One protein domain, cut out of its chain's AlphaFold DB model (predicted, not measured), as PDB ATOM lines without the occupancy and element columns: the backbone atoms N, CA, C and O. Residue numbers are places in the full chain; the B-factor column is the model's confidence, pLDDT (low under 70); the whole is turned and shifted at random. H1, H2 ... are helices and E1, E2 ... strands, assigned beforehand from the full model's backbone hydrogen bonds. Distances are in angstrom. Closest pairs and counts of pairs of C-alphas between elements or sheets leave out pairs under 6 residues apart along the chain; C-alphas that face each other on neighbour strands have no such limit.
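This is residues 371 to 528 of the 528 residues of an uncharacterized protein of Pararhodospirillum photometricum DSM 122 (UniProt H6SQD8). A twisted sheet of four strands, E1 to E4, and a two-stranded ribbon, E5 and E6, lie partly face to face as a small sandwich, their strands crossed at 61 degrees. H1 covers the ribbon on the side away from the larger sheet, H4 sits by the E4 edge with H3 at its first turn, and H2 is near the first residues of E1. The 158 printed residues hold five named helices and six named strands, in the order H1 E1 E2 E3 E4 E5 H2 E6 H3 H4 H5, a mixed class; both sheets are antiparallel, the larger in the order E1, E2, E3, E4. The whole is compact, with a radius of gyration of the C-alphas of 15.3 A and spans of 44 by 40 by 28 A.

H1, residues 375 to 386, comes closest to E6, residues 484 to 489, at the C-alphas of Thr 375 and Ser 485, 6.7 A apart. E1, residues 398 to 407, E2, 410 to 419, E3, 422 to 429, and E4, 431 to 437, form a meander, each strand the antiparallel neighbour of the one before, in three hairpins. N 400 and O 416 are within hydrogen-bond range at 2.8 A, as are N 417 and O 424 at 2.8 A and N 427 and O 434 at 2.8 A. E5, residues 450 to 455, is antiparallel to E6 at 154 degrees, with N 452 and O 487 at 2.9 A. Between the sheets, the closest C-alphas of E4 and E5 are those of Ser 432 and Ile 451, 5.9 A apart. H2, residues 477 to 480, only grazes the larger sheet; its Met 480 is 5.6 A from Leu 399 of E1 between C-alphas. H3, residues 493 to 496, and H4, residues 501 to 512, touch only at the corner, the C-alphas of Leu 495 and Ile 502 being 5.5 A apart. H4 only grazes the larger sheet, with residues 506 to 512. H5, residues 522 to 526, comes within 6.4 A of E6, between the C-alphas of Val 522 and Trp 489. In H1, H4 and H5 every O i to N i+4 pair is within hydrogen-bond range; H2 and H3 are too short for one.

H1 begins at C-alpha 375, (151.316, 119.723, 134.405), and is 16.2 A long. E1 measures 27.6 A, E2 28.9 A, E3 23.4 A and E4 18.3 A; E5 measures 16.5 A, E6 16.7 A and H4 16.9 A. H5 ends at C-alpha 526, (142.768, 125.580, 121.448).

The C-alphas farthest apart, of Lys 458 and Gly 499, are 44.1 A apart. The printed part has no cut. The links H1 to E1, E4 to E5 and E5 to H2 are long. Residues 407 to 410 and 528 have pLDDT under 70.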
ATOM      1  N   GLN A 371     154.912 121.869 145.727       94.69
ATOM      2  CA  GLN A 371     153.446 121.819 145.664       94.69
ATOM      3  C   GLN A 371     152.931 121.536 144.246       94.69
ATOM      4  O   GLN A 371     151.844 120.995 144.084       94.69
ATOM      5  N   ILE A 372     153.726 121.880 143.229       96.12
ATOM      6  CA  ILE A 372     153.390 121.737 141.811       96.12
ATOM      7  C   ILE A 372     154.375 120.735 141.200       96.12
ATOM      8  O   ILE A 372     155.543 121.056 140.982       96.12
ATOM      9  N   THR A 373     153.926 119.499 140.973       91.12
ATOM     10  CA  THR A 373     154.788 118.375 140.541       91.12
ATOM     11  C   THR A 373     154.456 117.827 139.153       91.12
ATOM     12  O   THR A 373     155.261 117.085 138.583       91.12
ATOM     13  N   ALA A 374     153.294 118.198 138.616       94.25
ATOM     14  CA  ALA A 374     152.731 117.727 137.359       94.25
ATOM     15  C   ALA A 374     152.043 118.878 136.614       94.25
ATOM     16  O   ALA A 374     151.705 119.902 137.207       94.25
ATOM     17  N   THR A 375     151.844 118.691 135.312       95.12
ATOM     18  CA  THR A 375     151.316 119.723 134.405       95.12
ATOM     19  C   THR A 375     149.925 120.217 134.809       95.12
ATOM     20  O   THR A 375     149.702 121.423 134.871       95.12
ATOM     21  N   ASP A 376     149.023 119.303 135.167       95.38
ATOM     22  CA  ASP A 376     147.649 119.648 135.556       95.38
ATOM     23  C   ASP A 376     147.630 120.477 136.852       95.38
ATOM     24  O   ASP A 376     146.964 121.505 136.917       95.38
ATOM     25  N   ALA A 377     148.478 120.130 137.828       96.44
ATOM     26  CA  ALA A 377     148.635 120.893 139.068       96.44
ATOM     27  C   ALA A 377     149.203 122.310 138.839       96.44
ATOM     28  O   ALA A 377     148.924 123.217 139.622       96.44
ATOM     29  N   MET A 378     149.993 122.528 137.777       97.62
ATOM     30  CA  MET A 378     150.413 123.878 137.376       97.62
ATOM     31  C   MET A 378     149.218 124.660 136.820       97.62
ATOM     32  O   MET A 378     148.995 125.795 137.228       97.62
ATOM     33  N   ILE A 379     148.429 124.054 135.929       97.62
ATOM     34  CA  ILE A 379     147.240 124.685 135.332       97.62
ATOM     35  C   ILE A 379     146.211 125.046 136.415       97.62
ATOM     36  O   ILE A 379     145.758 126.190 136.469       97.62
ATOM     37  N   GLU A 380     145.906 124.116 137.324       98.12
ATOM     38  CA  GLU A 380     145.034 124.337 138.484       98.12
ATOM     39  C   GLU A 380     145.550 125.488 139.359       98.12
ATOM     40  O   GLU A 380     144.803 126.418 139.663       98.12
ATOM     41  N   PHE A 381     146.843 125.496 139.704       98.38
ATOM     42  CA  PHE A 381     147.438 126.564 140.509       98.38
ATOM     43  C   PHE A 381     147.341 127.939 139.828       98.38
ATOM     44  O   PHE A 381     147.006 128.926 140.484       98.38
ATOM     45  N   LEU A 382     147.602 128.023 138.519       98.44
ATOM     46  CA  LEU A 382     147.496 129.270 137.752       98.44
ATOM     47  C   LEU A 382     146.047 129.789 137.701       98.44
ATOM     48  O   LEU A 382     145.816 130.988 137.896       98.44
ATOM     49  N   ALA A 383     145.075 128.892 137.518       97.94
ATOM     50  CA  ALA A 383     143.655 129.226 137.495       97.94
ATOM     51  C   ALA A 383     143.128 129.663 138.877       97.94
ATOM     52  O   ALA A 383     142.442 130.683 138.981       97.94
ATOM     53  N   GLU A 384     143.476 128.942 139.948       97.62
ATOM     54  CA  GLU A 384     143.035 129.247 141.315       97.62
ATOM     55  C   GLU A 384     143.691 130.503 141.901       97.62
ATOM     56  O   GLU A 384     143.046 131.251 142.636       97.62
ATOM     57  N   ARG A 385     144.988 130.717 141.639       97.69
ATOM     58  CA  ARG A 385     145.774 131.776 142.300       97.69
ATOM     59  C   ARG A 385     145.829 133.078 141.527       97.69
ATOM     60  O   ARG A 385     145.955 134.125 142.158       97.69
ATOM     61  N   PHE A 386     145.764 133.014 140.199       96.94
ATOM     62  CA  PHE A 386     145.975 134.173 139.326       96.94
ATOM     63  C   PHE A 386     144.870 134.349 138.277       96.94
ATOM     64  O   PHE A 386     144.944 135.280 137.482       96.94
ATOM     65  N   HIS A 387     143.860 133.470 138.255       96.50
ATOM     66  CA  HIS A 387     142.800 133.429 137.237       96.50
ATOM     67  C   HIS A 387     143.307 133.228 135.797       96.50
ATOM     68  O   HIS A 387     142.572 133.450 134.835       96.50
ATOM     69  N   ILE A 388     144.537 132.729 135.644       97.50
ATOM     70  CA  ILE A 388     145.166 132.456 134.351       97.50
ATOM     71  C   ILE A 388     144.683 131.095 133.844       97.50
ATOM     72  O   ILE A 388     145.010 130.055 134.412       97.50
ATOM     73  N   GLN A 389     143.920 131.101 132.750       96.19
ATOM     74  CA  GLN A 389     143.497 129.889 132.045       96.19
ATOM     75  C   GLN A 389     144.627 129.414 131.122       96.19
ATOM     76  O   GLN A 389     144.666 129.752 129.939       96.19
ATOM     77  N   ALA A 390     145.587 128.678 131.685       97.00
ATOM     78  CA  ALA A 390     146.677 128.081 130.919       97.00
ATOM     79  C   ALA A 390     146.220 126.800 130.206       97.00
ATOM     80  O   ALA A 390     145.600 125.930 130.815       97.00
ATOM     81  N   VAL A 391     146.575 126.663 128.929       95.75
ATOM     82  CA  VAL A 391     146.319 125.466 128.122       95.75
ATOM     83  C   VAL A 391     147.624 124.711 127.837       95.75
ATOM     84  O   VAL A 391     148.635 125.336 127.500       95.75
ATOM     85  N   PRO A 392     147.644 123.370 127.947       94.94
ATOM     86  CA  PRO A 392     148.770 122.562 127.502       94.94
ATOM     87  C   PRO A 392     148.684 122.384 125.984       94.94
ATOM     88  O   PRO A 392     147.825 121.661 125.483       94.94
ATOM     89  N   ILE A 393     149.577 123.033 125.233       92.38
ATOM     90  CA  ILE A 393     149.520 123.008 123.758       92.38
ATOM     91  C   ILE A 393     150.070 121.706 123.146       92.38
ATOM     92  O   ILE A 393     149.956 121.474 121.944       92.38
ATOM     93  N   MET A 394     150.624 120.829 123.987       92.50
ATOM     94  CA  MET A 394     150.918 119.428 123.688       92.50
ATOM     95  C   MET A 394     150.886 118.586 124.978       92.50
ATOM     96  O   MET A 394     151.163 119.124 126.055       92.50
ATOM     97  N   PRO A 395     150.621 117.265 124.909       93.12
ATOM     98  CA  PRO A 395     150.768 116.375 126.062       93.12
ATOM     99  C   PRO A 395     152.229 116.328 126.552       93.12
ATOM    100  O   PRO A 395     153.133 116.393 125.713       93.12
ATOM    101  N   PRO A 396     152.509 116.120 127.856       94.56
ATOM    102  CA  PRO A 396     153.873 116.193 128.393       94.56
ATOM    103  C   PRO A 396     154.826 115.197 127.713       94.56
ATOM    104  O   PRO A 396     154.640 113.976 127.810       94.56
ATOM    105  N   GLY A 397     155.834 115.735 127.024       94.94
ATOM    106  CA  GLY A 397     156.731 115.038 126.101       94.94
ATOM    107  C   GLY A 397     158.203 115.148 126.491       94.94
ATOM    108  O   GLY A 397     158.534 115.201 127.672       94.94
ATOM    109  N   ARG A 398     159.102 115.173 125.504       95.62
ATOM    110  CA  ARG A 398     160.550 115.374 125.688       95.62
ATOM    111  C   ARG A 398     161.063 116.529 124.840       95.62
ATOM    112  O   ARG A 398     160.605 116.719 123.717       95.62
ATOM    113  N   LEU A 399     162.057 117.237 125.368       96.00
ATOM    114  CA  LEU A 399     162.892 118.170 124.614       96.00
ATOM    115  C   LEU A 399     163.877 117.360 123.762       96.00
ATOM    116  O   LEU A 399     164.627 116.542 124.293       96.00
ATOM    117  N   MET A 400     163.840 117.561 122.446       95.12
ATOM    118  CA  MET A 400     164.575 116.752 121.468       95.12
ATOM    119  C   MET A 400     165.801 117.471 120.909       95.12
ATOM    120  O   MET A 400     166.839 116.850 120.698       95.12
ATOM    121  N   ALA A 401     165.675 118.772 120.640       92.75
ATOM    122  CA  ALA A 401     166.740 119.589 120.075       92.75
ATOM    123  C   ALA A 401     166.521 121.071 120.389       92.75
ATOM    124  O   ALA A 401     165.384 121.524 120.524       92.75
ATOM    125  N   VAL A 402     167.620 121.819 120.415       94.06
ATOM    126  CA  VAL A 402     167.643 123.284 120.333       94.06
ATOM    127  C   VAL A 402     168.523 123.682 119.155       94.06
ATOM    128  O   VAL A 402     169.436 122.942 118.781       94.06
ATOM    129  N   GLN A 403     168.222 124.818 118.540       91.00
ATOM    130  CA  GLN A 403     169.089 125.491 117.576       91.00
ATOM    131  C   GLN A 403     169.017 126.983 117.867       91.00
ATOM    132  O   GLN A 403     167.912 127.508 118.001       91.00
ATOM    133  N   THR A 404     170.171 127.637 117.935       88.00
ATOM    134  CA  THR A 404     170.298 129.049 118.302       88.00
ATOM    135  C   THR A 404     171.325 129.702 117.391       88.00
ATOM    136  O   THR A 404     172.366 129.103 117.117       88.00
ATOM    137  N   ASP A 405     171.026 130.911 116.937       83.94
ATOM    138  CA  ASP A 405     171.941 131.804 116.240       83.94
ATOM    139  C   ASP A 405     171.900 133.177 116.922       83.94
ATOM    140  O   ASP A 405     170.844 133.816 117.018       83.94
ATOM    141  N   THR A 406     173.055 133.601 117.433       74.62
ATOM    142  CA  THR A 406     173.220 134.850 118.176       74.62
ATOM    143  C   THR A 406     173.684 135.938 117.216       74.62
ATOM    144  O   THR A 406     174.854 135.989 116.827       74.62
ATOM    145  N   SER A 407     172.782 136.843 116.839       67.31
ATOM    146  CA  SER A 407     173.088 137.938 115.915       67.31
ATOM    147  C   SER A 407     172.444 139.250 116.367       67.31
ATOM    148  O   SER A 407     171.395 139.263 117.004       67.31
ATOM    149  N   GLY A 408     173.113 140.384 116.133       62.56
ATOM    150  CA  GLY A 408     172.584 141.708 116.507       62.56
ATOM    151  C   GLY A 408     172.348 141.949 118.010       62.56
ATOM    152  O   GLY A 408     171.758 142.969 118.362       62.56
ATOM    153  N   GLY A 409     172.802 141.051 118.893       64.62
ATOM    154  CA  GLY A 409     172.506 141.085 120.330       64.62
ATOM    155  C   GLY A 409     171.229 140.336 120.739       64.62
ATOM    156  O   GLY A 409     170.772 140.525 121.864       64.62
ATOM    157  N   PHE A 410     170.671 139.505 119.853       67.56
ATOM    158  CA  PHE A 410     169.543 138.611 120.114       67.56
ATOM    159  C   PHE A 410     169.937 137.151 119.890       67.56
ATOM    160  O   PHE A 410     170.652 136.845 118.933       67.56
ATOM    161  N   ASP A 411     169.399 136.255 120.713       79.94
ATOM    162  CA  ASP A 411     169.436 134.815 120.485       79.94
ATOM    163  C   ASP A 411     168.168 134.402 119.727       79.94
ATOM    164  O   ASP A 411     167.104 134.205 120.316       79.94
ATOM    165  N   THR A 412     168.265 134.287 118.404       88.25
ATOM    166  CA  THR A 412     167.173 133.752 117.572       88.25
ATOM    167  C   THR A 412     167.285 132.239 117.486       88.25
ATOM    168  O   THR A 412     168.388 131.696 117.420       88.25
ATOM    169  N   GLY A 413     166.171 131.512 117.480       92.81
ATOM    170  CA  GLY A 413     166.275 130.062 117.460       92.81
ATOM    171  C   GLY A 413     164.971 129.298 117.539       92.81
ATOM    172  O   GLY A 413     163.874 129.823 117.337       92.81
ATOM    173  N   LYS A 414     165.114 127.998 117.804       95.75
ATOM    174  CA  LYS A 414     163.985 127.097 118.017       95.75
ATOM    175  C   LYS A 414     164.276 125.968 118.994       95.75
ATOM    176  O   LYS A 414     165.381 125.425 119.035       95.75
ATOM    177  N   VAL A 415     163.232 125.561 119.707       97.19
ATOM    178  CA  VAL A 415     163.204 124.397 120.598       97.19
ATOM    179  C   VAL A 415     162.232 123.372 120.022       97.19
ATOM    180  O   VAL A 415     161.099 123.708 119.689       97.19
ATOM    181  N   VAL A 416     162.659 122.116 119.890       97.12
ATOM    182  CA  VAL A 416     161.827 121.023 119.362       97.12
ATOM    183  C   VAL A 416     161.416 120.093 120.496       97.12
ATOM    184  O   VAL A 416     162.271 119.549 121.199       97.12
ATOM    185  N   LEU A 417     160.111 119.875 120.640       96.94
ATOM    186  CA  LEU A 417     159.508 118.961 121.602       96.94
ATOM    187  C   LEU A 417     158.761 117.838 120.877       96.94
ATOM    188  O   LEU A 417     158.141 118.061 119.836       96.94
ATOM    189  N   GLN A 418     158.776 116.633 121.447       96.75
ATOM    190  CA  GLN A 418     158.041 115.486 120.911       96.75
ATOM    191  C   GLN A 418     157.236 114.761 121.994       96.75
ATOM    192  O   GLN A 418     157.748 114.487 123.080       96.75
ATOM    193  N   SER A 419     155.983 114.420 121.689       96.00
ATOM    194  CA  SER A 419     155.086 113.672 122.579       96.00
ATOM    195  C   SER A 419     154.102 112.837 121.771       96.00
ATOM    196  O   SER A 419     153.455 113.362 120.874       96.00
ATOM    197  N   ASN A 420     153.978 111.537 122.056       93.69
ATOM    198  CA  ASN A 420     152.993 110.641 121.422       93.69
ATOM    199  C   ASN A 420     152.932 110.705 119.871       93.69
ATOM    200  O   ASN A 420     151.876 110.501 119.279       93.69
ATOM    201  N   GLY A 421     154.058 110.997 119.206       91.94
ATOM    202  CA  GLY A 421     154.149 111.180 117.749       91.94
ATOM    203  C   GLY A 421     153.915 112.617 117.251       91.94
ATOM    204  O   GLY A 421     154.345 112.944 116.148       91.94
ATOM    205  N   GLN A 422     153.331 113.494 118.070       95.44
ATOM    206  CA  GLN A 422     153.252 114.936 117.821       95.44
ATOM    207  C   GLN A 422     154.647 115.566 117.954       95.44
ATOM    208  O   GLN A 422     155.376 115.260 118.900       95.44
ATOM    209  N   THR A 423     155.009 116.455 117.025       97.62
ATOM    210  CA  THR A 423     156.273 117.212 117.056       97.62
ATOM    211  C   THR A 423     155.971 118.703 116.999       97.62
ATOM    212  O   THR A 423     155.531 119.206 115.962       97.62
ATOM    213  N   VAL A 424     156.229 119.403 118.103       97.88
ATOM    214  CA  VAL A 424     156.025 120.851 118.232       97.88
ATOM    215  C   VAL A 424     157.372 121.560 118.171       97.88
ATOM    216  O   VAL A 424     158.322 121.167 118.845       97.88
ATOM    217  N   THR A 425     157.448 122.618 117.372       98.00
ATOM    218  CA  THR A 425     158.599 123.523 117.320       98.00
ATOM    219  C   THR A 425     158.198 124.873 117.899       98.00
ATOM    220  O   THR A 425     157.263 125.497 117.401       98.00
ATOM    221  N   VAL A 426     158.905 125.329 118.930       98.19
ATOM    222  CA  VAL A 426     158.820 126.703 119.439       98.19
ATOM    223  C   VAL A 426     159.861 127.541 118.715       98.19
ATOM    224  O   VAL A 426     161.018 127.134 118.687       98.19
ATOM    225  N   LEU A 427     159.473 128.676 118.138       97.75
ATOM    226  CA  LEU A 427     160.386 129.684 117.591       97.75
ATOM    227  C   LEU A 427     160.533 130.824 118.603       97.75
ATOM    228  O   LEU A 427     159.538 131.250 119.204       97.75
ATOM    229  N   PHE A 428     161.760 131.304 118.784       96.00
ATOM    230  CA  PHE A 428     162.088 132.331 119.767       96.00
ATOM    231  C   PHE A 428     163.066 133.382 119.230       96.00
ATOM    232  O   PHE A 428     163.888 133.101 118.356       96.00
ATOM    233  N   GLU A 429     162.986 134.574 119.814       92.50
ATOM    234  CA  GLU A 429     163.970 135.658 119.728       92.50
ATOM    235  C   GLU A 429     164.180 136.144 121.164       92.50
ATOM    236  O   GLU A 429     163.417 136.971 121.649       92.50
ATOM    237  N   ASN A 430     165.127 135.521 121.875       89.19
ATOM    238  CA  ASN A 430     165.196 135.399 123.342       89.19
ATOM    239  C   ASN A 430     163.920 134.778 123.960       89.19
ATOM    240  O   ASN A 430     163.954 133.683 124.524       89.19
ATOM    241  N   GLU A 431     162.779 135.444 123.811       95.94
ATOM    242  CA  GLU A 431     161.442 135.036 124.233       95.94
ATOM    243  C   GLU A 431     160.796 134.062 123.241       95.94
ATOM    244  O   GLU A 431     160.963 134.175 122.027       95.94
ATOM    245  N   SER A 432     159.977 133.132 123.735       98.25
ATOM    246  CA  SER A 432     159.145 132.272 122.889       98.25
ATOM    247  C   SER A 432     158.019 133.092 122.249       98.25
ATOM    248  O   SER A 432     157.212 133.710 122.958       98.25
ATOM    249  N   LEU A 433     157.960 133.087 120.911       98.38
ATOM    250  CA  LEU A 433     157.036 133.913 120.122       98.38
ATOM    251  C   LEU A 433     156.038 133.106 119.287       98.38
ATOM    252  O   LEU A 433     154.924 133.571 119.069       98.38
ATOM    253  N   LEU A 434     156.394 131.903 118.832       98.00
ATOM    254  CA  LEU A 434     155.494 131.012 118.090       98.00
ATOM    255  C   LEU A 434     155.662 129.579 118.572       98.00
ATOM    256  O   LEU A 434     156.779 129.145 118.828       98.00
ATOM    257  N   ALA A 435     154.574 128.814 118.599       98.00
ATOM    258  CA  ALA A 435     154.626 127.359 118.677       98.00
ATOM    259  C   ALA A 435     153.872 126.752 117.492       98.00
ATOM    260  O   ALA A 435     152.744 127.146 117.195       98.00
ATOM    261  N   TRP A 436     154.493 125.786 116.816       97.25
ATOM    262  CA  TRP A 436     153.979 125.181 115.591       97.25
ATOM    263  C   TRP A 436     153.973 123.655 115.695       97.25
ATOM    264  O   TRP A 436     155.018 123.041 115.911       97.25
ATOM    265  N   ASP A 437     152.804 123.034 115.525       96.69
ATOM    266  CA  ASP A 437     152.682 121.581 115.370       96.69
ATOM    267  C   ASP A 437     152.995 121.199 113.922       96.69
ATOM    268  O   ASP A 437     152.354 121.697 112.998       96.69
ATOM    269  N   SER A 438     153.941 120.284 113.720       96.38
ATOM    270  CA  SER A 438     154.342 119.797 112.391       96.38
ATOM    271  C   SER A 438     153.179 119.220 111.562       96.38
ATOM    272  O   SER A 438     153.304 119.105 110.345       96.38
ATOM    273  N   ALA A 439     152.059 118.855 112.199       95.69
ATOM    274  CA  ALA A 439     150.844 118.380 111.541       95.69
ATOM    275  C   ALA A 439     149.805 119.480 111.214       95.69
ATOM    276  O   ALA A 439     148.854 119.193 110.485       95.69
ATOM    277  N   LYS A 440     149.947 120.719 111.721       94.75
ATOM    278  CA  LYS A 440     148.997 121.825 111.472       94.75
ATOM    279  C   LYS A 440     149.550 122.858 110.464       94.75
ATOM    280  O   LYS A 440     150.739 123.177 110.481       94.75
ATOM    281  N   PRO A 441     148.695 123.443 109.596       93.94
ATOM    282  CA  PRO A 441     149.099 124.456 108.610       93.94
ATOM    283  C   PRO A 441     149.200 125.881 109.190       93.94
ATOM    284  O   PRO A 441     149.477 126.824 108.453       93.94
ATOM    285  N   HIS A 442     148.949 126.049 110.487       93.44
ATOM    286  CA  HIS A 442     149.012 127.308 111.226       93.44
ATOM    287  C   HIS A 442     149.619 127.046 112.618       93.44
ATOM    288  O   HIS A 442     149.565 125.904 113.091       93.44
ATOM    289  N   PRO A 443     150.174 128.067 113.297       96.75
ATOM    290  CA  PRO A 443     150.677 127.912 114.659       96.75
ATOM    291  C   PRO A 443     149.555 127.538 115.641       96.75
ATOM    292  O   PRO A 443     148.368 127.770 115.388       96.75
ATOM    293  N   ILE A 444     149.960 126.956 116.769       97.00
ATOM    294  CA  ILE A 444     149.103 126.523 117.886       97.00
ATOM    295  C   ILE A 444     149.178 127.459 119.102       97.00
ATOM    296  O   ILE A 444     148.295 127.420 119.950       97.00
ATOM    297  N   ALA A 445     150.194 128.323 119.163       98.00
ATOM    298  CA  ALA A 445     150.253 129.491 120.042       98.00
ATOM    299  C   ALA A 445     151.134 130.573 119.397       98.00
ATOM    300  O   ALA A 445     152.032 130.251 118.612       98.00
ATOM    301  N   MET A 446     150.885 131.843 119.724       98.31
ATOM    302  CA  MET A 446     151.651 132.981 119.207       98.31
ATOM    303  C   MET A 446     151.670 134.151 120.191       98.31
ATOM    304  O   MET A 446     150.686 134.390 120.883       98.31
ATOM    305  N   ALA A 447     152.749 134.927 120.192       98.44
ATOM    306  CA  ALA A 447     152.806 136.194 120.905       98.44
ATOM    307  C   ALA A 447     151.718 137.177 120.396       98.44
ATOM    308  O   ALA A 447     151.350 137.118 119.219       98.44
ATOM    309  N   PRO A 448     151.188 138.085 121.238       98.38
ATOM    310  CA  PRO A 448     151.597 138.386 122.613       98.38
ATOM    311  C   PRO A 448     151.314 137.301 123.665       98.38
ATOM    312  O   PRO A 448     151.867 137.403 124.764       98.38
ATOM    313  N   ASP A 449     150.519 136.263 123.373       98.69
ATOM    314  CA  ASP A 449     150.238 135.195 124.346       98.69
ATOM    315  C   ASP A 449     151.521 134.513 124.821       98.69
ATOM    316  O   ASP A 449     152.479 134.310 124.067       98.69
ATOM    317  N   SER A 450     151.557 134.206 126.114       98.69
ATOM    318  CA  SER A 450     152.745 133.644 126.749       98.69
ATOM    319  C   SER A 450     152.871 132.164 126.420       98.69
ATOM    320  O   SER A 450     151.870 131.456 126.369       98.69
ATOM    321  N   ILE A 451     154.104 131.700 126.224       98.69
ATOM    322  CA  ILE A 451     154.473 130.319 125.908       98.69
ATOM    323  C   ILE A 451     155.633 129.937 126.838       98.69
ATOM    324  O   ILE A 451     156.737 130.466 126.700       98.69
ATOM    325  N   ALA A 452     155.403 129.033 127.794       98.25
ATOM    326  CA  ALA A 452     156.373 128.688 128.835       98.25
ATOM    327  C   ALA A 452     156.558 127.175 129.016       98.25
ATOM    328  O   ALA A 452     155.624 126.379 128.877       98.25
ATOM    329  N   TYR A 453     157.782 126.784 129.374       97.62
ATOM    330  CA  TYR A 453     158.148 125.397 129.647       97.62
ATOM    331  C   TYR A 453     157.917 125.043 131.121       97.62
ATOM    332  O   TYR A 453     158.350 125.766 132.022       97.62
ATOM    333  N   PHE A 454     157.310 123.883 131.365       97.38
ATOM    334  CA  PHE A 454     157.218 123.269 132.689       97.38
ATOM    335  C   PHE A 454     157.742 121.831 132.638       97.38
ATOM    336  O   PHE A 454     157.291 121.033 131.820       97.38
ATOM    337  N   LEU A 455     158.705 121.489 133.492       96.00
ATOM    338  CA  LEU A 455     159.328 120.169 133.546       96.00
ATOM    339  C   LEU A 455     158.957 119.443 134.837       96.00
ATOM    340  O   LEU A 455     159.299 119.873 135.938       96.00
ATOM    341  N   GLU A 456     158.329 118.282 134.683       93.69
ATOM    342  CA  GLU A 456     157.857 117.460 135.794       93.69
ATOM    343  C   GLU A 456     159.018 116.789 136.560       93.69
ATOM    344  O   GLU A 456     160.171 116.711 136.101       93.69
ATOM    345  N   GLY A 457     158.700 116.263 137.744       86.25
ATOM    346  CA  GLY A 457     159.632 115.501 138.579       86.25
ATOM    347  C   GLY A 457     160.581 116.358 139.426       86.25
ATOM    348  O   GLY A 457     160.334 117.529 139.695       86.25
ATOM    349  N   LYS A 458     161.667 115.742 139.912       84.81
ATOM    350  CA  LYS A 458     162.636 116.397 140.808       84.81
ATOM    351  C   LYS A 458     163.604 117.292 140.028       84.81
ATOM    352  O   LYS A 458     164.145 116.864 139.013       84.81
ATOM    353  N   GLY A 459     163.895 118.469 140.578       88.56
ATOM    354  CA  GLY A 459     164.831 119.448 140.020       88.56
ATOM    355  C   GLY A 459     164.157 120.799 139.784       88.56
ATOM    356  O   GLY A 459     163.047 121.034 140.252       88.56
ATOM    357  N   GLN A 460     164.825 121.683 139.047       93.12
ATOM    358  CA  GLN A 460     164.232 122.937 138.577       93.12
ATOM    359  C   GLN A 460     163.035 122.637 137.666       93.12
ATOM    360  O   GLN A 460     163.130 121.788 136.785       93.12
ATOM    361  N   ALA A 461     161.897 123.291 137.880       95.31
ATOM    362  CA  ALA A 461     160.666 122.986 137.143       95.31
ATOM    363  C   ALA A 461     160.424 123.898 135.927       95.31
ATOM    364  O   ALA A 461     159.573 123.594 135.102       95.31
ATOM    365  N   VAL A 462     161.138 125.018 135.820       96.81
ATOM    366  CA  VAL A 462     160.857 126.110 134.874       96.81
ATOM    367  C   VAL A 462     162.163 126.641 134.292       96.81
ATOM    368  O   VAL A 462     163.178 126.671 134.989       96.81
ATOM    369  N   TYR A 463     162.158 126.989 133.009       96.31
ATOM    370  CA  TYR A 463     163.357 127.298 132.224       96.31
ATOM    371  C   TYR A 463     163.040 128.405 131.213       96.31
ATOM    372  O   TYR A 463     161.960 128.398 130.622       96.31
ATOM    373  N   THR A 464     163.984 129.316 130.983       96.31
ATOM    374  CA  THR A 464     163.996 130.168 129.781       96.31
ATOM    375  C   THR A 464     164.580 129.393 128.592       96.31
ATOM    376  O   THR A 464     165.217 128.361 128.790       96.31
ATOM    377  N   ASN A 465     164.416 129.883 127.359       95.56
ATOM    378  CA  ASN A 465     165.091 129.356 126.171       95.56
ATOM    379  C   ASN A 465     166.609 129.300 126.408       95.56
ATOM    380  O   ASN A 465     167.218 128.256 126.197       95.56
ATOM    381  N   GLY A 466     167.190 130.373 126.960       92.38
ATOM    382  CA  GLY A 466     168.606 130.431 127.331       92.38
ATOM    383  C   GLY A 466     169.027 129.405 128.393       92.38
ATOM    384  O   GLY A 466     170.131 128.886 128.311       92.38
ATOM    385  N   ASP A 467     168.160 129.039 129.346       92.69
ATOM    386  CA  ASP A 467     168.461 127.964 130.314       92.69
ATOM    387  C   ASP A 467     168.404 126.551 129.693       92.69
ATOM    388  O   ASP A 467     168.887 125.596 130.302       92.69
ATOM    389  N   LEU A 468     167.802 126.383 128.508       93.81
ATOM    390  CA  LEU A 468     167.779 125.103 127.783       93.81
ATOM    391  C   LEU A 468     169.038 124.882 126.930       93.81
ATOM    392  O   LEU A 468     169.247 123.769 126.445       93.81
ATOM    393  N   ILE A 469     169.859 125.916 126.725       90.56
ATOM    394  CA  ILE A 469     170.983 125.931 125.783       90.56
ATOM    395  C   ILE A 469     172.300 126.029 126.561       90.56
ATOM    396  O   ILE A 469     172.501 126.918 127.382       90.56
ATOM    397  N   GLN A 470     173.232 125.120 126.289       87.31
ATOM    398  CA  GLN A 470     174.611 125.228 126.765       87.31
ATOM    399  C   GLN A 470     175.431 126.153 125.857       87.31
ATOM    400  O   GLN A 470     175.160 126.250 124.664       87.31
ATOM    401  N   SER A 471     176.543 126.696 126.364       80.62
ATOM    402  CA  SER A 471     177.476 127.570 125.619       80.62
ATOM    403  C   SER A 471     178.188 126.915 124.413       80.62
ATOM    404  O   SER A 471     179.122 127.475 123.844       80.62
ATOM    405  N   ASN A 472     177.830 125.677 124.066       83.31
ATOM    406  CA  ASN A 472     178.245 124.961 122.856       83.31
ATOM    407  C   ASN A 472     177.095 124.835 121.828       83.31
ATOM    408  O   ASN A 472     177.237 124.104 120.849       83.31
ATOM    409  N   GLY A 473     175.955 125.493 122.072       84.00
ATOM    410  CA  GLY A 473     174.743 125.439 121.252       84.00
ATOM    411  C   GLY A 473     173.906 124.162 121.397       84.00
ATOM    412  O   GLY A 473     172.974 123.970 120.620       84.00
ATOM    413  N   THR A 474     174.219 123.266 122.341       89.81
ATOM    414  CA  THR A 474     173.476 122.006 122.533       89.81
ATOM    415  C   THR A 474     172.485 122.085 123.699       89.81
ATOM    416  O   THR A 474     172.638 122.893 124.612       89.81
ATOM    417  N   LEU A 475     171.448 121.242 123.655       92.94
ATOM    418  CA  LEU A 475     170.414 121.140 124.691       92.94
ATOM    419  C   LEU A 475     171.042 120.686 126.018       92.94
ATOM    420  O   LEU A 475     171.830 119.741 126.019       92.94
ATOM    421  N   ASP A 476     170.670 121.298 127.143       91.88
ATOM    422  CA  ASP A 476     171.169 120.888 128.460       91.88
ATOM    423  C   ASP A 476     170.824 119.404 128.768       91.88
ATOM    424  O   ASP A 476     169.648 119.018 128.803       91.88
ATOM    425  N   PRO A 477     171.815 118.530 129.043       90.25
ATOM    426  CA  PRO A 477     171.576 117.154 129.471       90.25
ATOM    427  C   PRO A 477     170.674 117.017 130.707       90.25
ATOM    428  O   PRO A 477     170.053 115.963 130.876       90.25
ATOM    429  N   SER A 478     170.558 118.051 131.557       90.06
ATOM    430  CA  SER A 478     169.667 118.029 132.729       90.06
ATOM    431  C   SER A 478     168.175 117.944 132.366       90.06
ATOM    432  O   SER A 478     167.375 117.433 133.158       90.06
ATOM    433  N   VAL A 479     167.798 118.378 131.154       92.69
ATOM    434  CA  VAL A 479     166.399 118.422 130.698       92.69
ATOM    435  C   VAL A 479     166.014 117.304 129.724       92.69
ATOM    436  O   VAL A 479     164.850 116.905 129.712       92.69
ATOM    437  N   MET A 480     166.963 116.728 128.973       86.81
ATOM    438  CA  MET A 480     166.698 115.758 127.884       86.81
ATOM    439  C   MET A 480     165.790 114.572 128.268       86.81
ATOM    440  O   MET A 480     164.972 114.116 127.471       86.81
ATOM    441  N   ASN A 481     165.946 114.039 129.483       86.69
ATOM    442  CA  ASN A 481     165.237 112.833 129.937       86.69
ATOM    443  C   ASN A 481     163.984 113.122 130.781       86.69
ATOM    444  O   ASN A 481     163.358 112.188 131.287       86.69
ATOM    445  N   ARG A 482     163.614 114.394 130.955       92.50
ATOM    446  CA  ARG A 482     162.470 114.806 131.778       92.50
ATOM    447  C   ARG A 482     161.209 114.958 130.934       92.50
ATOM    448  O   ARG A 482     161.284 115.204 129.732       92.50
ATOM    449  N   ARG A 483     160.043 114.806 131.573       94.88
ATOM    450  CA  ARG A 483     158.765 115.141 130.935       94.88
ATOM    451  C   ARG A 483     158.634 116.658 130.904       94.88
ATOM    452  O   ARG A 483     158.583 117.279 131.962       94.88
ATOM    453  N   ALA A 484     158.632 117.221 129.705       95.75
ATOM    454  CA  ALA A 484     158.492 118.645 129.452       95.75
ATOM    455  C   ALA A 484     157.113 118.929 128.853       95.75
ATOM    456  O   ALA A 484     156.701 118.294 127.879       95.75
ATOM    457  N   SER A 485     156.431 119.904 129.430       95.25
ATOM    458  CA  SER A 485     155.151 120.432 128.985       95.25
ATOM    459  C   SER A 485     155.330 121.849 128.488       95.25
ATOM    460  O   SER A 485     156.140 122.611 129.019       95.25
ATOM    461  N   LEU A 486     154.545 122.191 127.477       96.56
ATOM    462  CA  LEU A 486     154.502 123.519 126.902       96.56
ATOM    463  C   LEU A 486     153.127 124.106 127.211       96.56
ATOM    464  O   LEU A 486     152.109 123.624 126.709       96.56
ATOM    465  N   LEU A 487     153.111 125.088 128.106       98.06
ATOM    466  CA  LEU A 487     151.908 125.787 128.534       98.06
ATOM    467  C   LEU A 487     151.820 127.115 127.795       98.06
ATOM    468  O   LEU A 487     152.831 127.799 127.635       98.06
ATOM    469  N   ALA A 488     150.615 127.492 127.389       98.38
ATOM    470  CA  ALA A 488     150.351 128.817 126.857       98.38
ATOM    471  C   ALA A 488     149.117 129.441 127.509       98.38
ATOM    472  O   ALA A 488     148.193 128.733 127.907       98.38
ATOM    473  N   TRP A 489     149.104 130.763 127.650       98.38
ATOM    474  CA  TRP A 489     147.956 131.499 128.178       98.38
ATOM    475  C   TRP A 489     147.849 132.882 127.553       98.38
ATOM    476  O   TRP A 489     148.839 133.475 127.112       98.38
ATOM    477  N   ARG A 490     146.616 133.384 127.548       97.94
ATOM    478  CA  ARG A 490     146.246 134.655 126.941       97.94
ATOM    479  C   ARG A 490     147.010 135.828 127.560       97.94
ATOM    480  O   ARG A 490     147.154 135.905 128.779       97.94
ATOM    481  N   ALA A 491     147.476 136.738 126.714       98.12
ATOM    482  CA  ALA A 491     148.175 137.948 127.102       98.12
ATOM    483  C   ALA A 491     147.296 138.897 127.930       98.12
ATOM    484  O   ALA A 491     146.068 138.917 127.812       98.12
ATOM    485  N   GLU A 492     147.958 139.734 128.728       97.88
ATOM    486  CA  GLU A 492     147.330 140.845 129.439       97.88
ATOM    487  C   GLU A 492     146.642 141.791 128.442       97.88
ATOM    488  O   GLU A 492     147.184 142.081 127.374       97.88
ATOM    489  N   ALA A 493     145.461 142.310 128.790       97.31
ATOM    490  CA  ALA A 493     144.628 143.075 127.856       97.31
ATOM    491  C   ALA A 493     145.364 144.208 127.091       97.31
ATOM    492  O   ALA A 493     145.176 144.270 125.870       97.31
ATOM    493  N   PRO A 494     146.248 145.027 127.715       97.50
ATOM    494  CA  PRO A 494     146.985 146.094 127.023       97.50
ATOM    495  C   PRO A 494     147.883 145.625 125.865       97.50
ATOM    496  O   PRO A 494     148.178 146.407 124.966       97.50
ATOM    497  N   LEU A 495     148.308 144.356 125.848       98.38
ATOM    498  CA  LEU A 495     149.143 143.793 124.774       98.38
ATOM    499  C   LEU A 495     148.321 143.428 123.527       98.38
ATOM    500  O   LEU A 495     148.887 143.156 122.472       98.38
ATOM    501  N   THR A 496     146.991 143.388 123.651       97.31
ATOM    502  CA  THR A 496     146.071 142.860 122.630       97.31
ATOM    503  C   THR A 496     145.191 143.929 121.978       97.31
ATOM    504  O   THR A 496     144.281 143.595 121.220       97.31
ATOM    505  N   GLU A 497     145.448 145.211 122.253       95.94
ATOM    506  CA  GLU A 497     144.673 146.333 121.713       95.94
ATOM    507  C   GLU A 497     144.818 146.440 120.176       95.94
ATOM    508  O   GLU A 497     145.927 146.648 119.676       95.94
ATOM    509  N   PRO A 498     143.725 146.318 119.390       93.88
ATOM    510  CA  PRO A 498     143.796 146.400 117.931       93.88
ATOM    511  C   PRO A 498     144.265 147.778 117.445       93.88
ATOM    512  O   PRO A 498     143.614 148.788 117.713       93.88
ATOM    513  N   GLY A 499     145.373 147.815 116.698       90.56
ATOM    514  CA  GLY A 499     146.012 149.063 116.257       90.56
ATOM    515  C   GLY A 499     146.780 149.802 117.362       90.56
ATOM    516  O   GLY A 499     147.143 150.963 117.178       90.56
ATOM    517  N   GLY A 500     146.997 149.162 118.516       93.00
ATOM    518  CA  GLY A 500     147.904 149.642 119.553       93.00
ATOM    519  C   GLY A 500     149.358 149.267 119.249       93.00
ATOM    520  O   GLY A 500     149.629 148.189 118.715       93.00
ATOM    521  N   LEU A 501     150.297 150.136 119.652       94.56
ATOM    522  CA  LEU A 501     151.741 149.981 119.409       94.56
ATOM    523  C   LEU A 501     152.260 148.577 119.749       94.56
ATOM    524  O   LEU A 501     153.030 148.011 118.978       94.56
ATOM    525  N   ILE A 502     151.846 148.025 120.893       97.06
ATOM    526  CA  ILE A 502     152.357 146.748 121.400       97.06
ATOM    527  C   ILE A 502     151.976 145.600 120.465       97.06
ATOM    528  O   ILE A 502     152.845 144.837 120.045       97.06
ATOM    529  N   LEU A 503     150.693 145.496 120.101       97.38
ATOM    530  CA  LEU A 503     150.212 144.418 119.241       97.38
ATOM    531  C   LEU A 503     150.823 144.512 117.840       97.38
ATOM    532  O   LEU A 503     151.207 143.489 117.275       97.38
ATOM    533  N   ASP A 504     150.951 145.717 117.284       95.69
ATOM    534  CA  ASP A 504     151.589 145.898 115.980       95.69
ATOM    535  C   ASP A 504     153.105 145.624 116.030       95.69
ATOM    536  O   ASP A 504     153.620 144.981 115.118       95.69
ATOM    537  N   SER A 505     153.790 145.952 117.133       95.88
ATOM    538  CA  SER A 505     155.200 145.583 117.355       95.88
ATOM    539  C   SER A 505     155.395 144.065 117.452       95.88
ATOM    540  O   SER A 505     156.314 143.521 116.842       95.88
ATOM    541  N   PHE A 506     154.505 143.351 118.155       97.62
ATOM    542  CA  PHE A 506     154.493 141.883 118.150       97.62
ATOM    543  C   PHE A 506     154.245 141.324 116.749       97.62
ATOM    544  O   PHE A 506     154.931 140.394 116.333       97.62
ATOM    545  N   ARG A 507     153.308 141.899 115.986       96.38
ATOM    546  CA  ARG A 507     153.062 141.486 114.598       96.38
ATOM    547  C   ARG A 507     154.275 141.715 113.702       96.38
ATOM    548  O   ARG A 507     154.466 140.921 112.792       96.38
ATOM    549  N   ASP A 508     155.070 142.757 113.928       94.56
ATOM    550  CA  ASP A 508     156.310 142.985 113.181       94.56
ATOM    551  C   ASP A 508     157.370 141.919 113.504       94.56
ATOM    552  O   ASP A 508     157.815 141.236 112.584       94.56
ATOM    553  N   ALA A 509     157.650 141.642 114.783       94.00
ATOM    554  CA  ALA A 509     158.560 140.553 115.174       94.00
ATOM    555  C   ALA A 509     158.101 139.170 114.653       94.00
ATOM    556  O   ALA A 509     158.901 138.343 114.216       94.00
ATOM    557  N   LEU A 510     156.787 138.916 114.623       96.19
ATOM    558  CA  LEU A 510     156.236 137.689 114.041       96.19
ATOM    559  C   LEU A 510     156.431 137.596 112.517       96.19
ATOM    560  O   LEU A 510     156.626 136.486 112.016       96.19
ATOM    561  N   LYS A 511     156.428 138.717 111.776       95.50
ATOM    562  CA  LYS A 511     156.734 138.726 110.330       95.50
ATOM    563  C   LYS A 511     158.186 138.349 110.064       95.50
ATOM    564  O   LYS A 511     158.431 137.628 109.098       95.50
ATOM    565  N   ASP A 512     159.110 138.782 110.916       91.25
ATOM    566  CA  ASP A 512     160.535 138.449 110.801       91.25
ATOM    567  C   ASP A 512     160.788 136.950 111.069       91.25
ATOM    568  O   ASP A 512     161.610 136.327 110.396       91.25
ATOM    569  N   LEU A 513     159.966 136.318 111.919       91.44
ATOM    570  CA  LEU A 513     159.871 134.852 112.051       91.44
ATOM    571  C   LEU A 513     159.052 134.158 110.935       91.44
ATOM    572  O   LEU A 513     158.826 132.945 110.987       91.44
ATOM    573  N   GLY A 514     158.601 134.892 109.915       93.94
ATOM    574  CA  GLY A 514     157.871 134.375 108.753       93.94
ATOM    575  C   GLY A 514     156.353 134.225 108.926       93.94
ATOM    576  O   GLY A 514     155.684 133.738 108.010       93.94
ATOM    577  N   TYR A 515     155.774 134.646 110.055       96.50
ATOM    578  CA  TYR A 515     154.331 134.602 110.292       96.50
ATOM    579  C   TYR A 515     153.645 135.919 109.900       96.50
ATOM    580  O   TYR A 515     153.709 136.924 110.601       96.50
ATOM    581  N   LEU A 516     152.927 135.897 108.773       96.25
ATOM    582  CA  LEU A 516     152.212 137.059 108.221       96.25
ATOM    583  C   LEU A 516     150.713 137.105 108.593       96.25
ATOM    584  O   LEU A 516     149.960 137.899 108.025       96.25
ATOM    585  N   GLY A 517     150.255 136.218 109.479       95.50
ATOM    586  CA  GLY A 517     148.843 136.096 109.848       95.50
ATOM    587  C   GLY A 517     148.358 137.156 110.852       95.50
ATOM    588  O   GLY A 517     149.137 137.984 111.331       95.50
ATOM    589  N   PRO A 518     147.053 137.166 111.173       95.50
ATOM    590  CA  PRO A 518     146.530 137.952 112.285       95.50
ATOM    591  C   PRO A 518     146.970 137.344 113.623       95.50
ATOM    592  O   PRO A 518     147.200 136.141 113.712       95.50
ATOM    593  N   TYR A 519     146.993 138.149 114.684       97.19
ATOM    594  CA  TYR A 519     147.012 137.593 116.035       97.19
ATOM    595  C   TYR A 519     145.720 136.797 116.280       97.19
ATOM    596  O   TYR A 519     144.620 137.302 116.038       97.19
ATOM    597  N   VAL A 520     145.862 135.559 116.754       96.88
ATOM    598  CA  VAL A 520     144.756 134.699 117.186       96.88
ATOM    599  C   VAL A 520     145.028 134.278 118.634       96.88
ATOM    600  O   VAL A 520     146.004 133.562 118.860       96.88
ATOM    601  N   PRO A 521     144.187 134.701 119.596       96.44
ATOM    602  CA  PRO A 521     144.287 134.283 120.990       96.44
ATOM    603  C   PRO A 521     144.306 132.757 121.169       96.44
ATOM    604  O   PRO A 521     143.614 132.019 120.460       96.44
ATOM    605  N   VAL A 522     145.072 132.276 122.144       96.06
ATOM    606  CA  VAL A 522     145.315 130.848 122.383       96.06
ATOM    607  C   VAL A 522     144.060 130.085 122.815       96.06
ATOM    608  O   VAL A 522     143.914 128.912 122.485       96.06
ATOM    609  N   ASP A 523     143.108 130.749 123.473       90.88
ATOM    610  CA  ASP A 523     141.784 130.195 123.783       90.88
ATOM    611  C   ASP A 523     140.961 129.918 122.511       90.88
ATOM    612  O   ASP A 523     140.256 128.911 122.441       90.88
ATOM    613  N   ALA A 524     141.111 130.742 121.469       91.25
ATOM    614  CA  ALA A 524     140.527 130.485 120.153       91.25
ATOM    615  C   ALA A 524     141.299 129.415 119.351       91.25
ATOM    616  O   ALA A 524     140.670 128.617 118.656       91.25
ATOM    617  N   LEU A 525     142.633 129.352 119.462       88.25
ATOM    618  CA  LEU A 525     143.452 128.310 118.813       88.25
ATOM    619  C   LEU A 525     143.252 126.918 119.429       88.25
ATOM    620  O   LEU A 525     143.298 125.923 118.711       88.25
ATOM    621  N   ALA A 526     143.028 126.834 120.742       82.38
ATOM    622  CA  ALA A 526     142.768 125.580 121.448       82.38
ATOM    623  C   ALA A 526     141.364 125.011 121.165       82.38
ATOM    624  O   ALA A 526     141.137 123.816 121.341       82.38
ATOM    625  N   ALA A 527     140.434 125.854 120.705       75.94
ATOM    626  CA  ALA A 527     139.088 125.460 120.295       75.94
ATOM    627  C   ALA A 527     138.993 124.974 118.827       75.94
ATOM    628  O   ALA A 527     137.890 124.637 118.389       75.94
ATOM    629  N   ALA A 528     140.111 124.954 118.079       65.31
ATOM    630  CA  ALA A 528     140.189 124.694 116.632       65.31
ATOM    631  C   ALA A 528     141.091 123.496 116.237       65.31
ATOM    632  O   ALA A 528     140.585 122.631 115.491       65.31
TER     633      ALA A 528